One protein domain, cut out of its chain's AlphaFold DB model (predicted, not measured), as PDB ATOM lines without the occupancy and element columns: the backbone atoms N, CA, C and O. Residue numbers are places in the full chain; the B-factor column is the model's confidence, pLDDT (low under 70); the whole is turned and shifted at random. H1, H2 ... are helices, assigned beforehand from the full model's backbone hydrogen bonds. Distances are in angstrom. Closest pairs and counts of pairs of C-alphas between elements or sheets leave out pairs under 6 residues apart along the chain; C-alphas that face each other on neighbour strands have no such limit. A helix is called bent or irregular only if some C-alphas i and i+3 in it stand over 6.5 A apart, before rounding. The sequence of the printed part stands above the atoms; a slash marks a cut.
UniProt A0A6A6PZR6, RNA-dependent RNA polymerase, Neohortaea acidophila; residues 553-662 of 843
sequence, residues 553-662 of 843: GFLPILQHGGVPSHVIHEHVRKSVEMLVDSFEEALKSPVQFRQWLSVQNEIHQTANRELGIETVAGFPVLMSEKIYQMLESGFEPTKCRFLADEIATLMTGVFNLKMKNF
ATOM      1  N   GLY A 553      -2.216 -41.851  -9.579       89.75
ATOM      2  CA  GLY A 553      -3.527 -42.378  -9.982       89.75
ATOM      3  C   GLY A 553      -3.540 -43.114 -11.329       89.75
ATOM      4  O   GLY A 553      -4.476 -43.859 -11.597       89.75
ATOM      5  N   PHE A 554      -2.509 -42.958 -12.169       94.25
ATOM      6  CA  PHE A 554      -2.401 -43.690 -13.435       94.25
ATOM      7  C   PHE A 554      -1.803 -45.092 -13.245       94.25
ATOM      8  O   PHE A 554      -2.039 -45.964 -14.077       94.25
ATOM      9  N   LEU A 555      -1.061 -45.340 -12.158       93.19
ATOM     10  CA  LEU A 555      -0.327 -46.596 -11.950       93.19
ATOM     11  C   LEU A 555      -1.227 -47.851 -11.977       93.19
ATOM     12  O   LEU A 555      -0.869 -48.786 -12.698       93.19
ATOM     13  N   PRO A 556      -2.411 -47.886 -11.322       94.56
ATOM     14  CA  PRO A 556      -3.298 -49.052 -11.388       94.56
ATOM     15  C   PRO A 556      -3.857 -49.296 -12.796       94.56
ATOM     16  O   PRO A 556      -4.049 -50.440 -13.200       94.56
ATOM     17  N   ILE A 557      -4.090 -48.227 -13.568       95.88
ATOM     18  CA  ILE A 557      -4.616 -48.314 -14.937       95.88
ATOM     19  C   ILE A 557      -3.524 -48.787 -15.902       95.88
ATOM     20  O   ILE A 557      -3.798 -49.615 -16.766       95.88
ATOM     21  N   LEU A 558      -2.276 -48.336 -15.731       95.25
ATOM     22  CA  LEU A 558      -1.132 -48.856 -16.489       95.25
ATOM     23  C   LEU A 558      -0.916 -50.352 -16.217       95.25
ATOM     24  O   LEU A 558      -0.749 -51.120 -17.162       95.25
ATOM     25  N   GLN A 559      -0.991 -50.778 -14.951       94.62
ATOM     26  CA  GLN A 559      -0.900 -52.192 -14.567       94.62
ATOM     27  C   GLN A 559      -2.045 -53.026 -15.167       94.62
ATOM     28  O   GLN A 559      -1.784 -54.060 -15.776       94.62
ATOM     29  N   HIS A 560      -3.296 -52.557 -15.079       94.69
ATOM     30  CA  HIS A 560      -4.447 -53.197 -15.734       94.69
ATOM     31  C   HIS A 560      -4.289 -53.248 -17.263       94.69
ATOM     32  O   HIS A 560      -4.688 -54.219 -17.901       94.69
ATOM     33  N   GLY A 561      -3.695 -52.219 -17.869       93.81
ATOM     34  CA  GLY A 561      -3.373 -52.180 -19.294       93.81
ATOM     35  C   GLY A 561      -2.243 -53.127 -19.715       93.81
ATOM     36  O   GLY A 561      -1.951 -53.194 -20.904       93.81
ATOM     37  N   GLY A 562      -1.607 -53.851 -18.787       94.44
ATOM     38  CA  GLY A 562      -0.546 -54.822 -19.071       94.44
ATOM     39  C   GLY A 562       0.886 -54.306 -18.891       94.44
ATOM     40  O   GLY A 562       1.826 -55.036 -19.197       94.44
ATOM     41  N   VAL A 563       1.091 -53.083 -18.381       94.88
ATOM     42  CA  VAL A 563       2.437 -52.552 -18.096       94.88
ATOM     43  C   VAL A 563       3.027 -53.255 -16.864       94.88
ATOM     44  O   VAL A 563       2.462 -53.131 -15.771       94.88
ATOM     45  N   PRO A 564       4.167 -53.968 -16.971       93.56
ATOM     46  CA  PRO A 564       4.720 -54.704 -15.840       93.56
ATOM     47  C   PRO A 564       5.238 -53.775 -14.735       93.56
ATOM     48  O   PRO A 564       6.027 -52.865 -14.994       93.56
ATOM     49  N   SER A 565       4.896 -54.061 -13.474       91.56
ATOM     50  CA  SER A 565       5.333 -53.261 -12.314       91.56
ATOM     51  C   SER A 565       6.853 -53.071 -12.241       91.56
ATOM     52  O   SER A 565       7.318 -52.016 -11.819       91.56
ATOM     53  N   HIS A 566       7.645 -54.052 -12.697       92.75
ATOM     54  CA  HIS A 566       9.106 -53.950 -12.686       92.75
ATOM     55  C   HIS A 566       9.639 -52.815 -13.580       92.75
ATOM     56  O   HIS A 566      10.643 -52.209 -13.222       92.75
ATOM     57  N   VAL A 567       8.956 -52.484 -14.684       91.69
ATOM     58  CA  VAL A 567       9.317 -51.365 -15.575       91.69
ATOM     59  C   VAL A 567       9.136 -50.035 -14.847       91.69
ATOM     60  O   VAL A 567      10.024 -49.184 -14.849       91.69
ATOM     61  N   ILE A 568       8.005 -49.885 -14.153       89.50
ATOM     62  CA  ILE A 568       7.698 -48.702 -13.344       89.50
ATOM     63  C   ILE A 568       8.704 -48.585 -12.188       89.50
ATOM     64  O   ILE A 568       9.226 -47.503 -11.934       89.50
ATOM     65  N   HIS A 569       9.037 -49.697 -11.523       90.38
ATOM     66  CA  HIS A 569      10.021 -49.719 -10.435       90.38
ATOM     67  C   HIS A 569      11.447 -49.406 -10.931       90.38
ATOM     68  O   HIS A 569      12.190 -48.723 -10.231       90.38
ATOM     69  N   GLU A 570      11.840 -49.864 -12.128       91.00
ATOM     70  CA  GLU A 570      13.113 -49.499 -12.769       91.00
ATOM     71  C   GLU A 570      13.180 -47.993 -13.048       91.00
ATOM     72  O   GLU A 570      14.162 -47.345 -12.688       91.00
ATOM     73  N   HIS A 571      12.119 -47.429 -13.633       88.31
ATOM     74  CA  HIS A 571      12.033 -46.006 -13.956       88.31
ATOM     75  C   HIS A 571      12.051 -45.116 -12.706       88.31
ATOM     76  O   HIS A 571      12.767 -44.115 -12.662       88.31
ATOM     77  N   VAL A 572      11.303 -45.494 -11.664       88.00
ATOM     78  CA  VAL A 572      11.304 -44.793 -10.370       88.00
ATOM     79  C   VAL A 572      12.680 -44.859  -9.713       88.00
ATOM     80  O   VAL A 572      13.164 -43.825  -9.260       88.00
ATOM     81  N   ARG A 573      13.338 -46.029  -9.705       89.88
ATOM     82  CA  ARG A 573      14.685 -46.172  -9.136       89.88
ATOM     83  C   ARG A 573      15.683 -45.256  -9.844       89.88
ATOM     84  O   ARG A 573      16.278 -44.417  -9.180       89.88
ATOM     85  N   LYS A 574      15.743 -45.308 -11.179       87.00
ATOM     86  CA  LYS A 574      16.612 -44.438 -11.991       87.00
ATOM     87  C   LYS A 574      16.329 -42.954 -11.777       87.00
ATOM     88  O   LYS A 574      17.252 -42.153 -11.702       87.00
ATOM     89  N   SER A 575      15.059 -42.583 -11.616       83.81
ATOM     90  CA  SER A 575      14.658 -41.204 -11.308       83.81
ATOM     91  C   SER A 575      15.147 -40.714  -9.936       83.81
ATOM     92  O   SER A 575      15.317 -39.509  -9.758       83.81
ATOM     93  N   VAL A 576      15.349 -41.619  -8.972       85.31
ATOM     94  CA  VAL A 576      15.936 -41.311  -7.658       85.31
ATOM     95  C   VAL A 576      17.463 -41.329  -7.729       85.31
ATOM     96  O   VAL A 576      18.073 -40.377  -7.256       85.31
ATOM     97  N   GLU A 577      18.057 -42.346  -8.362       88.62
ATOM     98  CA  GLU A 577      19.507 -42.481  -8.592       88.62
ATOM     99  C   GLU A 577      20.064 -41.197  -9.229       88.62
ATOM    100  O   GLU A 577      20.790 -40.463  -8.568       88.62
ATOM    101  N   MET A 578      19.567 -40.794 -10.407       83.00
ATOM    102  CA  MET A 578      20.011 -39.567 -11.093       83.00
ATOM    103  C   MET A 578      19.839 -38.278 -10.268       83.00
ATOM    104  O   MET A 578      20.553 -37.300 -10.487       83.00
ATOM    105  N   LEU A 579      18.873 -38.236  -9.343       81.06
ATOM    106  CA  LEU A 579      18.631 -37.078  -8.474       81.06
ATOM    107  C   LEU A 579      19.603 -37.037  -7.284       81.06
ATOM    108  O   LEU A 579      19.924 -35.944  -6.814       81.06
ATOM    109  N   VAL A 580      20.069 -38.199  -6.817       85.62
ATOM    110  CA  VAL A 580      21.151 -38.330  -5.834       85.62
ATOM    111  C   VAL A 580      22.498 -38.068  -6.506       85.62
ATOM    112  O   VAL A 580      23.233 -37.213  -6.025       85.62
ATOM    113  N   ASP A 581      22.770 -38.683  -7.658       88.69
ATOM    114  CA  ASP A 581      24.003 -38.496  -8.436       88.69
ATOM    115  C   ASP A 581      24.206 -37.016  -8.807       88.69
ATOM    116  O   ASP A 581      25.275 -36.448  -8.600       88.69
ATOM    117  N   SER A 582      23.145 -36.344  -9.275       85.44
ATOM    118  CA  SER A 582      23.157 -34.904  -9.571       85.44
ATOM    119  C   SER A 582      23.463 -34.033  -8.345       85.44
ATOM    120  O   SER A 582      24.025 -32.948  -8.498       85.44
ATOM    121  N   PHE A 583      23.086 -34.480  -7.145       86.56
ATOM    122  CA  PHE A 583      23.360 -33.780  -5.893       86.56
ATOM    123  C   PHE A 583      24.784 -34.061  -5.382       86.56
ATOM    124  O   PHE A 583      25.478 -33.115  -5.015       86.56
ATOM    125  N   GLU A 584      25.250 -35.314  -5.421       87.06
ATOM    126  CA  GLU A 584      26.634 -35.669  -5.074       87.06
ATOM    127  C   GLU A 584      27.652 -35.032  -6.031       87.06
ATOM    128  O   GLU A 584      28.708 -34.594  -5.582       87.06
ATOM    129  N   GLU A 585      27.336 -34.910  -7.325       88.38
ATOM    130  CA  GLU A 585      28.158 -34.157  -8.278       88.38
ATOM    131  C   GLU A 585      28.170 -32.664  -7.931       88.38
ATOM    132  O   GLU A 585      29.238 -32.076  -7.782       88.38
ATOM    133  N   ALA A 586      26.996 -32.055  -7.719       87.69
ATOM    134  CA  ALA A 586      26.901 -30.631  -7.409       87.69
ATOM    135  C   ALA A 586      27.658 -30.243  -6.126       87.69
ATOM    136  O   ALA A 586      28.255 -29.169  -6.084       87.69
ATOM    137  N   LEU A 587      27.686 -31.109  -5.104       84.31
ATOM    138  CA  LEU A 587      28.444 -30.889  -3.864       84.31
ATOM    139  C   LEU A 587      29.966 -30.749  -4.070       84.31
ATOM    140  O   LEU A 587      30.627 -30.157  -3.217       84.31
ATOM    141  N   LYS A 588      30.534 -31.245  -5.180       86.06
ATOM    142  CA  LYS A 588      31.988 -31.207  -5.448       86.06
ATOM    143  C   LYS A 588      32.521 -29.802  -5.730       86.06
ATOM    144  O   LYS A 588      33.726 -29.582  -5.640       86.06
ATOM    145  N   SER A 589      31.654 -28.847  -6.073       87.44
ATOM    146  CA  SER A 589      32.037 -27.465  -6.368       87.44
ATOM    147  C   SER A 589      31.040 -26.475  -5.761       87.44
ATOM    148  O   SER A 589      29.851 -26.558  -6.075       87.44
ATOM    149  N   PRO A 590      31.482 -25.470  -4.973       85.94
ATOM    150  CA  PRO A 590      30.592 -24.440  -4.434       85.94
ATOM    151  C   PRO A 590      29.744 -23.745  -5.506       85.94
ATOM    152  O   PRO A 590      28.580 -23.438  -5.261       85.94
ATOM    153  N   VAL A 591      30.291 -23.561  -6.716       87.75
ATOM    154  CA  VAL A 591      29.589 -22.946  -7.855       87.75
ATOM    155  C   VAL A 591      28.496 -23.869  -8.400       87.75
ATOM    156  O   VAL A 591      27.369 -23.421  -8.615       87.75
ATOM    157  N   GLN A 592      28.788 -25.162  -8.576       86.25
ATOM    158  CA  GLN A 592      27.801 -26.142  -9.047       86.25
ATOM    159  C   GLN A 592      26.700 -26.362  -8.005       86.25
ATOM    160  O   GLN A 592      25.523 -26.373  -8.361       86.25
ATOM    161  N   PHE A 593      27.045 -26.434  -6.715       87.19
ATOM    162  CA  PHE A 593      26.064 -26.509  -5.634       87.19
ATOM    163  C   PHE A 593      25.187 -25.249  -5.577       87.19
ATOM    164  O   PHE A 593      23.959 -25.344  -5.520       87.19
ATOM    165  N   ARG A 594      25.789 -24.057  -5.693       86.75
ATOM    166  CA  ARG A 594      25.082 -22.768  -5.765       86.75
ATOM    167  C   ARG A 594      24.155 -22.661  -6.985       86.75
ATOM    168  O   ARG A 594      23.091 -22.044  -6.878       86.75
ATOM    169  N   GLN A 595      24.519 -23.265  -8.117       86.62
ATOM    170  CA  GLN A 595      23.668 -23.385  -9.303       86.62
ATOM    171  C   GLN A 595      22.519 -24.376  -9.053       86.62
ATOM    172  O   GLN A 595      21.352 -23.993  -9.157       86.62
ATOM    173  N   TRP A 596      22.822 -25.608  -8.636       86.00
ATOM    174  CA  TRP A 596      21.849 -26.672  -8.351       86.00
ATOM    175  C   TRP A 596      20.780 -26.232  -7.342       86.00
ATOM    176  O   TRP A 596      19.580 -26.396  -7.584       86.00
ATOM    177  N   LEU A 597      21.205 -25.598  -6.244       84.25
ATOM    178  CA  LEU A 597      20.332 -25.114  -5.175       84.25
ATOM    179  C   LEU A 597      19.512 -23.880  -5.590       84.25
ATOM    180  O   LEU A 597      18.480 -23.611  -4.978       84.25
ATOM    181  N   SER A 598      19.912 -23.144  -6.633       82.25
ATOM    182  CA  SER A 598      19.056 -22.100  -7.220       82.25
ATOM    183  C   SER A 598      17.947 -22.679  -8.096       82.25
ATOM    184  O   SER A 598      16.816 -22.216  -8.007       82.25
ATOM    185  N   VAL A 599      18.218 -23.758  -8.843       79.69
ATOM    186  CA  VAL A 599      17.200 -24.469  -9.642       79.69
ATOM    187  C   VAL A 599      16.112 -25.086  -8.751       79.69
ATOM    188  O   VAL A 599      14.948 -25.111  -9.142       79.69
ATOM    189  N   GLN A 600      16.442 -25.525  -7.528       75.69
ATOM    190  CA  GLN A 600      15.421 -26.023  -6.588       75.69
ATOM    191  C   GLN A 600      14.494 -24.913  -6.053       75.69
ATOM    192  O   GLN A 600      13.337 -25.188  -5.741       75.69
ATOM    193  N   ASN A 601      14.993 -23.676  -5.944       76.44
ATOM    194  CA  ASN A 601      14.362 -22.574  -5.206       76.44
ATOM    195  C   ASN A 601      14.075 -21.333  -6.081       76.44
ATOM    196  O   ASN A 601      13.884 -20.241  -5.549       76.44
ATOM    197  N   GLU A 602      14.038 -21.478  -7.409       73.62
ATOM    198  CA  GLU A 602      13.940 -20.382  -8.395       73.62
ATOM    199  C   GLU A 602      12.837 -19.355  -8.066       73.62
ATOM    200  O   GLU A 602      13.061 -18.144  -8.112       73.62
ATOM    201  N   ILE A 603      11.657 -19.841  -7.666       67.69
ATOM    202  CA  ILE A 603      10.499 -19.009  -7.295       67.69
ATOM    203  C   ILE A 603      10.810 -18.127  -6.073       67.69
ATOM    204  O   ILE A 603      10.438 -16.954  -6.050       67.69
ATOM    205  N   HIS A 604      11.527 -18.665  -5.082       70.12
ATOM    206  CA  HIS A 604      11.933 -17.919  -3.893       70.12
ATOM    207  C   HIS A 604      13.036 -16.906  -4.218       70.12
ATOM    208  O   HIS A 604      12.914 -15.756  -3.811       70.12
ATOM    209  N   GLN A 605      14.048 -17.269  -5.022       71.62
ATOM    210  CA  GLN A 605      15.077 -16.306  -5.447       71.62
ATOM    211  C   GLN A 605      14.480 -15.126  -6.227       71.62
ATOM    212  O   GLN A 605      14.869 -13.984  -5.992       71.62
ATOM    213  N   THR A 606      13.530 -15.368  -7.136       72.00
ATOM    214  CA  THR A 606      12.874 -14.288  -7.894       72.00
ATOM    215  C   THR A 606      12.065 -13.371  -6.972       72.00
ATOM    216  O   THR A 606      12.237 -12.155  -7.033       72.00
ATOM    217  N   ALA A 607      11.269 -13.926  -6.050       70.75
ATOM    218  CA  ALA A 607      10.527 -13.126  -5.071       70.75
ATOM    219  C   ALA A 607      11.457 -12.306  -4.151       70.75
ATOM    220  O   ALA A 607      11.220 -11.118  -3.942       70.75
ATOM    221  N   ASN A 608      12.544 -12.906  -3.659       76.44
ATOM    222  CA  ASN A 608      13.520 -12.246  -2.785       76.44
ATOM    223  C   ASN A 608      14.290 -11.123  -3.510       76.44
ATOM    224  O   ASN A 608      14.648 -10.123  -2.893       76.44
ATOM    225  N   ARG A 609      14.502 -11.234  -4.830       74.44
ATOM    226  CA  ARG A 609      15.086 -10.157  -5.656       74.44
ATOM    227  C   ARG A 609      14.128  -8.990  -5.895       74.44
ATOM    228  O   ARG A 609      14.581  -7.853  -5.953       74.44
ATOM    229  N   GLU A 610      12.830  -9.255  -6.041       74.75
ATOM    230  CA  GLU A 610      11.815  -8.211  -6.261       74.75
ATOM    231  C   GLU A 610      11.381  -7.502  -4.966       74.75
ATOM    232  O   GLU A 610      10.988  -6.336  -5.011       74.75
ATOM    233  N   LEU A 611      11.437  -8.193  -3.822       77.62
ATOM    234  CA  LEU A 611      10.958  -7.699  -2.522       77.62
ATOM    235  C   LEU A 611      12.082  -7.305  -1.546       77.62
ATOM    236  O   LEU A 611      11.810  -6.617  -0.563       77.62
ATOM    237  N   GLY A 612      13.324  -7.710  -1.820       78.81
ATOM    238  CA  GLY A 612      14.472  -7.552  -0.927       78.81
ATOM    239  C   GLY A 612      14.695  -8.762  -0.011       78.81
ATOM    240  O   GLY A 612      13.782  -9.538   0.271       78.81
ATOM    241  N   ILE A 613      15.935  -8.917   0.462       84.06
ATOM    242  CA  ILE A 613      16.337  -9.972   1.402       84.06
ATOM    243  C   ILE A 613      16.331  -9.393   2.820       84.06
ATOM    244  O   ILE A 613      17.061  -8.445   3.113       84.06
ATOM    245  N   GLU A 614      15.529  -9.973   3.712       84.69
ATOM    246  CA  GLU A 614      15.532  -9.616   5.133       84.69
ATOM    247  C   GLU A 614      16.822 -10.109   5.808       84.69
ATOM    248  O   GLU A 614      17.204 -11.275   5.666       84.69
ATOM    249  N   THR A 615      17.491  -9.226   6.555       87.44
ATOM    250  CA  THR A 615      18.759  -9.521   7.238       87.44
ATOM    251  C   THR A 615      18.721  -9.127   8.713       87.44
ATOM    252  O   THR A 615      18.092  -8.146   9.102       87.44
ATOM    253  N   VAL A 616      19.437  -9.889   9.538       87.25
ATOM    254  CA  VAL A 616      19.679  -9.630  10.960       87.25
ATOM    255  C   VAL A 616      21.188  -9.693  11.184       87.25
ATOM    256  O   VAL A 616      21.842 -10.643  10.765       87.25
ATOM    257  N   ALA A 617      21.756  -8.654  11.806       85.62
ATOM    258  CA  ALA A 617      23.203  -8.510  12.022       85.62
ATOM    259  C   ALA A 617      24.073  -8.684  10.748       85.62
ATOM    260  O   ALA A 617      25.218  -9.122  10.827       85.62
ATOM    261  N   GLY A 618      23.536  -8.342   9.568       81.00
ATOM    262  CA  GLY A 618      24.226  -8.476   8.276       81.00
ATOM    263  C   GLY A 618      24.155  -9.868   7.631       81.00
ATOM    264  O   GLY A 618      24.690 -10.048   6.539       81.00
ATOM    265  N   PHE A 619      23.477 -10.834   8.261       81.25
ATOM    266  CA  PHE A 619      23.204 -12.160   7.698       81.25
ATOM    267  C   PHE A 619      21.723 -12.304   7.301       81.25
ATOM    268  O   PHE A 619      20.861 -11.786   8.013       81.25
ATOM    269  N   PRO A 620      21.381 -13.015   6.211       88.19
ATOM    270  CA  PRO A 620      19.991 -13.255   5.835       88.19
ATOM    271  C   PRO A 620      19.224 -14.058   6.891       88.19
ATOM    272  O   PRO A 620      19.760 -14.989   7.494       88.19
ATOM    273  N   VAL A 621      17.941 -13.748   7.083       85.50
ATOM    274  CA  VAL A 621      17.072 -14.534   7.980       85.50
ATOM    275  C   VAL A 621      16.794 -15.919   7.383       85.50
ATOM    276  O   VAL A 621      16.828 -16.934   8.084       85.50
ATOM    277  N   LEU A 622      16.555 -15.983   6.069       86.12
ATOM    278  CA  LEU A 622      16.219 -17.219   5.368       86.12
ATOM    279  C   LEU A 622      17.470 -18.082   5.121       86.12
ATOM    280  O   LEU A 622      18.394 -17.670   4.424       86.12
ATOM    281  N   MET A 623      17.469 -19.313   5.642       85.88
ATOM    282  CA  MET A 623      18.606 -20.253   5.592       85.88
ATOM    283  C   MET A 623      19.165 -20.495   4.177       85.88
ATOM    284  O   MET A 623      20.378 -20.588   4.012       85.88
ATOM    285  N   SER A 624      18.321 -20.530   3.138       86.81
ATOM    286  CA  SER A 624      18.799 -20.649   1.751       86.81
ATOM    287  C   SER A 624      19.625 -19.442   1.303       86.81
ATOM    288  O   SER A 624      20.650 -19.628   0.657       86.81
ATOM    289  N   GLU A 625      19.226 -18.223   1.679       87.19
ATOM    290  CA  GLU A 625      19.954 -16.993   1.339       87.19
ATOM    291  C   GLU A 625      21.267 -16.884   2.124       87.19
ATOM    292  O   GLU A 625      22.274 -16.478   1.548       87.19
ATOM    293  N   LYS A 626      21.311 -17.336   3.392       88.69
ATOM    294  CA  LYS A 626      22.582 -17.465   4.133       88.69
ATOM    295  C   LYS A 626      23.570 -18.350   3.376       88.69
ATOM    296  O   LYS A 626      24.715 -17.965   3.161       88.69
ATOM    297  N   ILE A 627      23.110 -19.531   2.953       89.19
ATOM    298  CA  ILE A 627      23.917 -20.508   2.217       89.19
ATOM    299  C   ILE A 627      24.360 -19.925   0.868       89.19
ATOM    300  O   ILE A 627      25.528 -20.065   0.515       89.19
ATOM    301  N   TYR A 628      23.490 -19.211   0.140       88.81
ATOM    302  CA  TYR A 628      23.881 -18.518  -1.093       88.81
ATOM    303  C   TYR A 628      24.971 -17.466  -0.844       88.81
ATOM    304  O   TYR A 628      26.002 -17.521  -1.508       88.81
ATOM    305  N   GLN A 629      24.799 -16.578   0.143       88.75
ATOM    306  CA  GLN A 629      25.784 -15.544   0.475       88.75
ATOM    307  C   GLN A 629      27.122 -16.144   0.934       88.75
ATOM    308  O   GLN A 629      28.177 -15.635   0.561       88.75
ATOM    309  N   MET A 630      27.113 -17.243   1.696       90.06
ATOM    310  CA  MET A 630      28.339 -17.942   2.097       90.06
ATOM    311  C   MET A 630      29.060 -18.586   0.902       90.06
ATOM    312  O   MET A 630      30.265 -18.394   0.750       90.06
ATOM    313  N   LEU A 631      28.342 -19.293   0.024       90.38
ATOM    314  CA  LEU A 631      28.925 -19.896  -1.182       90.38
ATOM    315  C   LEU A 631      29.484 -18.828  -2.140       90.38
ATOM    316  O   LEU A 631      30.571 -18.996  -2.682       90.38
ATOM    317  N   GLU A 632      28.771 -17.710  -2.313       89.00
ATOM    318  CA  GLU A 632      29.210 -16.564  -3.125       89.00
ATOM    319  C   GLU A 632      30.402 -15.817  -2.503       89.00
ATOM    320  O   GLU A 632      31.247 -15.304  -3.232       89.00
ATOM    321  N   SER A 633      30.526 -15.826  -1.171       89.69
ATOM    322  CA  SER A 633      31.702 -15.312  -0.447       89.69
ATOM    323  C   SER A 633      32.899 -16.281  -0.457       89.69
ATOM    324  O   SER A 633      33.910 -16.006   0.186       89.69
ATOM    325  N   GLY A 634      32.802 -17.419  -1.156       88.81
ATOM    326  CA  GLY A 634      33.887 -18.392  -1.301       88.81
ATOM    327  C   GLY A 634      34.031 -19.408  -0.161       88.81
ATOM    328  O   GLY A 634      35.050 -20.093  -0.096       88.81
ATOM    329  N   PHE A 635      33.044 -19.548   0.734       89.62
ATOM    330  CA  PHE A 635      33.081 -20.601   1.755       89.62
ATOM    331  C   PHE A 635      32.797 -21.981   1.136       89.62
ATOM    332  O   PHE A 635      31.764 -22.203   0.505       89.62
ATOM    333  N   GLU A 636      33.700 -22.937   1.364       86.56
ATOM    334  CA  GLU A 636      33.539 -24.336   0.947       86.56
ATOM    335  C   GLU A 636      32.849 -25.176   2.041       86.56
ATOM    336  O   GLU A 636      33.307 -25.153   3.191       86.56
ATOM    337  N   PRO A 637      31.814 -25.981   1.717       82.81
ATOM    338  CA  PRO A 637      31.143 -26.849   2.693       82.81
ATOM    339  C   PRO A 637      32.080 -27.857   3.380       82.81
ATOM    340  O   PRO A 637      31.913 -28.151   4.556       82.81
ATOM    341  N   THR A 638      33.101 -28.343   2.672       82.94
ATOM    342  CA  THR A 638      34.115 -29.282   3.189       82.94
ATOM    343  C   THR A 638      35.075 -28.661   4.207       82.94
ATOM    344  O   THR A 638      35.677 -29.387   4.993       82.94
ATOM    345  N   LYS A 639      35.233 -27.330   4.203       87.62
ATOM    346  CA  LYS A 639      36.153 -26.590   5.088       87.62
ATOM    347  C   LYS A 639      35.426 -25.841   6.205       87.62
ATOM    348  O   LYS A 639      36.010 -25.582   7.253       87.62
ATOM    349  N   CYS A 640      34.160 -25.477   5.999       90.19
ATOM    350  CA  CYS A 640      33.369 -24.695   6.944       90.19
ATOM    351  C   CYS A 640      32.247 -25.544   7.560       90.19
ATOM    352  O   CYS A 640      31.175 -25.687   6.973       90.19
ATOM    353  N   ARG A 641      32.461 -26.046   8.785       90.06
ATOM    354  CA  ARG A 641      31.462 -26.850   9.514       90.06
ATOM    355  C   ARG A 641      30.095 -26.163   9.622       90.06
ATOM    356  O   ARG A 641      29.086 -26.804   9.373       90.06
ATOM    357  N   PHE A 642      30.049 -24.862   9.916       90.69
ATOM    358  CA  PHE A 642      28.780 -24.124  10.003       90.69
ATOM    359  C   PHE A 642      28.000 -24.131   8.673       90.69
ATOM    360  O   PHE A 642      26.781 -24.293   8.669       90.69
ATOM    361  N   LEU A 643      28.703 -24.030   7.536       89.75
ATOM    362  CA  LEU A 643      28.090 -24.157   6.214       89.75
ATOM    363  C   LEU A 643      27.605 -25.591   5.956       89.75
ATOM    364  O   LEU A 643      26.518 -25.766   5.413       89.75
ATOM    365  N   ALA A 644      28.370 -26.607   6.369       88.44
ATOM    366  CA  ALA A 644      27.953 -28.006   6.283       88.44
ATOM    367  C   ALA A 644      26.690 -28.292   7.116       88.44
ATOM    368  O   ALA A 644      25.763 -28.916   6.603       88.44
ATOM    369  N   ASP A 645      26.617 -27.789   8.352       90.56
ATOM    370  CA  ASP A 645      25.497 -27.998   9.277       90.56
ATOM    371  C   ASP A 645      24.202 -27.307   8.772       90.56
ATOM    372  O   ASP A 645      23.128 -27.924   8.747       90.56
ATOM    373  N   GLU A 646      24.280 -26.060   8.278       89.75
ATOM    374  CA  GLU A 646      23.129 -25.370   7.656       89.75
ATOM    375  C   GLU A 646      22.716 -26.048   6.327       89.75
ATOM    376  O   GLU A 646      21.520 -26.225   6.075       89.75
ATOM    377  N   ILE A 647      23.669 -26.502   5.495       89.25
ATOM    378  CA  ILE A 647      23.376 -27.262   4.262       89.25
ATOM    379  C   ILE A 647      22.702 -28.597   4.582       89.25
ATOM    380  O   ILE A 647      21.681 -28.908   3.969       89.25
ATOM    381  N   ALA A 648      23.217 -29.376   5.533       89.31
ATOM    382  CA  ALA A 648      22.630 -30.654   5.935       89.31
ATOM    383  C   ALA A 648      21.195 -30.465   6.449       89.31
ATOM    384  O   ALA A 648      20.295 -31.227   6.084       89.31
ATOM    385  N   THR A 649      20.949 -29.396   7.212       90.50
ATOM    386  CA  THR A 649      19.613 -29.033   7.705       90.50
ATOM    387  C   THR A 649      18.670 -28.645   6.559       90.50
ATOM    388  O   THR A 649      17.562 -29.185   6.462       90.50
ATOM    389  N   LEU A 650      19.104 -27.773   5.638       87.75
ATOM    390  CA  LEU A 650      18.312 -27.379   4.467       87.75
ATOM    391  C   LEU A 650      18.008 -28.577   3.557       87.75
ATOM    392  O   LEU A 650      16.858 -28.782   3.164       87.75
ATOM    393  N   MET A 651      19.018 -29.391   3.252       86.12
ATOM    394  CA  MET A 651      18.889 -30.561   2.387       86.12
ATOM    395  C   MET A 651      18.007 -31.640   3.009       86.12
ATOM    396  O   MET A 651      17.179 -32.213   2.304       86.12
ATOM    397  N   THR A 652      18.082 -31.852   4.325       88.50
ATOM    398  CA  THR A 652      17.141 -32.718   5.053       88.50
ATOM    399  C   THR A 652      15.703 -32.224   4.884       88.50
ATOM    400  O   THR A 652      14.806 -33.029   4.628       88.50
ATOM    401  N   GLY A 653      15.463 -30.910   4.938       85.81
ATOM    402  CA  GLY A 653      14.162 -30.314   4.617       85.81
ATOM    403  C   GLY A 653      13.721 -30.584   3.172       85.81
ATOM    404  O   GLY A 653      12.620 -31.092   2.943       85.81
ATOM    405  N   VAL A 654      14.591 -30.304   2.196       83.56
ATOM    406  CA  VAL A 654      14.324 -30.496   0.756       83.56
ATOM    407  C   VAL A 654      14.037 -31.963   0.421       83.56
ATOM    408  O   VAL A 654      13.051 -32.243  -0.263       83.56
ATOM    409  N   PHE A 655      14.834 -32.913   0.916       84.75
ATOM    410  CA  PHE A 655      14.615 -34.341   0.678       84.75
ATOM    411  C   PHE A 655      13.332 -34.845   1.348       84.75
ATOM    412  O   PHE A 655      12.548 -35.523   0.688       84.75
ATOM    413  N   ASN A 656      13.035 -34.449   2.592       86.62
ATOM    414  CA  ASN A 656      11.764 -34.804   3.240       86.62
ATOM    415  C   ASN A 656      10.542 -34.269   2.470       86.62
ATOM    416  O   ASN A 656       9.531 -34.964   2.348       86.62
ATOM    417  N   LEU A 657      10.623 -33.055   1.915       83.50
ATOM    418  CA  LEU A 657       9.570 -32.492   1.062       83.50
ATOM    419  C   LEU A 657       9.462 -33.222  -0.286       83.50
ATOM    420  O   LEU A 657       8.343 -33.468  -0.742       83.50
ATOM    421  N   LYS A 658      10.591 -33.608  -0.898       81.00
ATOM    422  CA  LYS A 658      10.634 -34.408  -2.137       81.00
ATOM    423  C   LYS A 658      10.117 -35.835  -1.947       81.00
ATOM    424  O   LYS A 658       9.474 -36.337  -2.857       81.00
ATOM    425  N   MET A 659      10.334 -36.467  -0.791       83.25
ATOM    426  CA  MET A 659       9.756 -37.779  -0.465       83.25
ATOM    427  C   MET A 659       8.239 -37.683  -0.256       83.25
ATOM    428  O   MET A 659       7.484 -38.440  -0.859       83.25
ATOM    429  N   LYS A 660       7.772 -36.716   0.550       82.38
ATOM    430  CA  LYS A 660       6.334 -36.515   0.821       82.38
ATOM    431  C   LYS A 660       5.534 -36.154  -0.433       82.38
ATOM    432  O   LYS A 660       4.402 -36.598  -0.578       82.38
ATOM    433  N   ASN A 661       6.122 -35.365  -1.331       82.25
ATOM    434  CA  ASN A 661       5.503 -34.921  -2.582       82.25
ATOM    435  C   ASN A 661       6.177 -35.554  -3.812       82.25
ATOM    436  O   ASN A 661       6.384 -34.869  -4.818       82.25
ATOM    437  N   PHE A 662       6.566 -36.832  -3.732       81.69
ATOM    438  CA  PHE A 662       7.332 -37.487  -4.793       81.69
ATOM    439  C   PHE A 662       6.538 -37.561  -6.105       81.69
ATOM    440  O   PHE A 662       5.585 -38.328  -6.247       81.69
TER     441      PHE A 662
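This is residues 553 to 662 of the 843 residues of the protein "RNA-dependent RNA polymerase" of Neohortaea acidophila (UniProt A0A6A6PZR6). Two long helices, H2 and H6, reach out from a small cluster at one end like the prongs of an open fork, with no contact between them; H3 and H5 make that cluster, H3 at the end of H2 and H5 packed on H3 and on the first half of H6. H1 folds back at the far tip of H2, while H4 leads away from the end of H3 on the other side of the cluster, and a loop from residue 612 to 622 returns from it to H5. The printed part has 110 residues with six named helices, H1 to H6 in order along the chain, and no named strand; the class is all helix. The whole is loose, with a radius of gyration of the C-alphas of 18.1 A, and elongated, spanning 60 by 32 by 19 A.

The longest helix by residues is H2, residues 565 to 586, which runs 31.6 A from C-alpha 565 at (5.333, -53.261, -12.314) to C-alpha 586 at (26.901, -30.631, -7.409). Before it comes H1, residues 553 to 560, 12.3 A long, beginning with C-alpha 553 at (-3.527, -42.378, -9.982). H1 is only just irregular: C-alphas 553 and 556 are 6.8 A apart, against about 5 A in a regular helix, and its line is a rough one. After H2 come H3, residues 590 to 600, 15.4 A; H4, residues 602 to 611, 14.3 A; and H5, residues 623 to 632, 14.2 A. The last is H6, residues 641 to 660, 28.3 A long, ending with C-alpha 660 at (6.334, -36.515, 0.821).

H2 touches H3 with residues 583 to 586 alone; the closest C-alphas, of Ala 586 and Phe 593, are 4.6 A apart. The two form a helical hairpin, running opposite ways at a steep tilt of 44 degrees. At the other end of H2, H1 is close but not clearly touching, with the closest C-alphas, of Gln 559 and Ser 565, 6.7 A apart. H3 also touches H5, closest at the C-alphas of Pro 590 and Leu 631, 5.8 A apart, and they run opposite ways at a shallow tilt of 34 degrees, only just short of steep. H5 touches H6, which meets it with residues 643 to 650 alone; the closest C-alphas, of Ile 627 and Leu 643, are 6.8 A apart, and the helices run opposite ways at a steep tilt of 50 degrees. The packing is only just mostly crossed, with 1 of these 3 touching pairs at a shallow tilt. H4 is about perpendicular to H3, at 90 degrees, and close but not clearly touching it: the closest C-alphas, of Ser 598 and Gln 605, are 7.2 A apart. H4 and H5 are near each other, with 5 pairs of C-alphas within 10 A. H2 and H6 are apart, and so are H3 and H6. In H3, H4, H5 and H6 every O i to N i+4 pair is within hydrogen-bond range; H1 has 3 of 4 and H2 16 of 18.

The C-alphas farthest apart, of Gly 562 and Ala 617, are 60.6 A apart. Residues 569 to 575, in H2, stand free, as do residues 655 to 661, of which 655 to 660 belong to H6. The link from H4 to H5 is long, with 11 residues; in it residues 615 to 616 pair antiparallel with residues 619 to 620. The printed part has no cut. The mean pLDDT of the printed part is 86.1, and residue 603 is under 70.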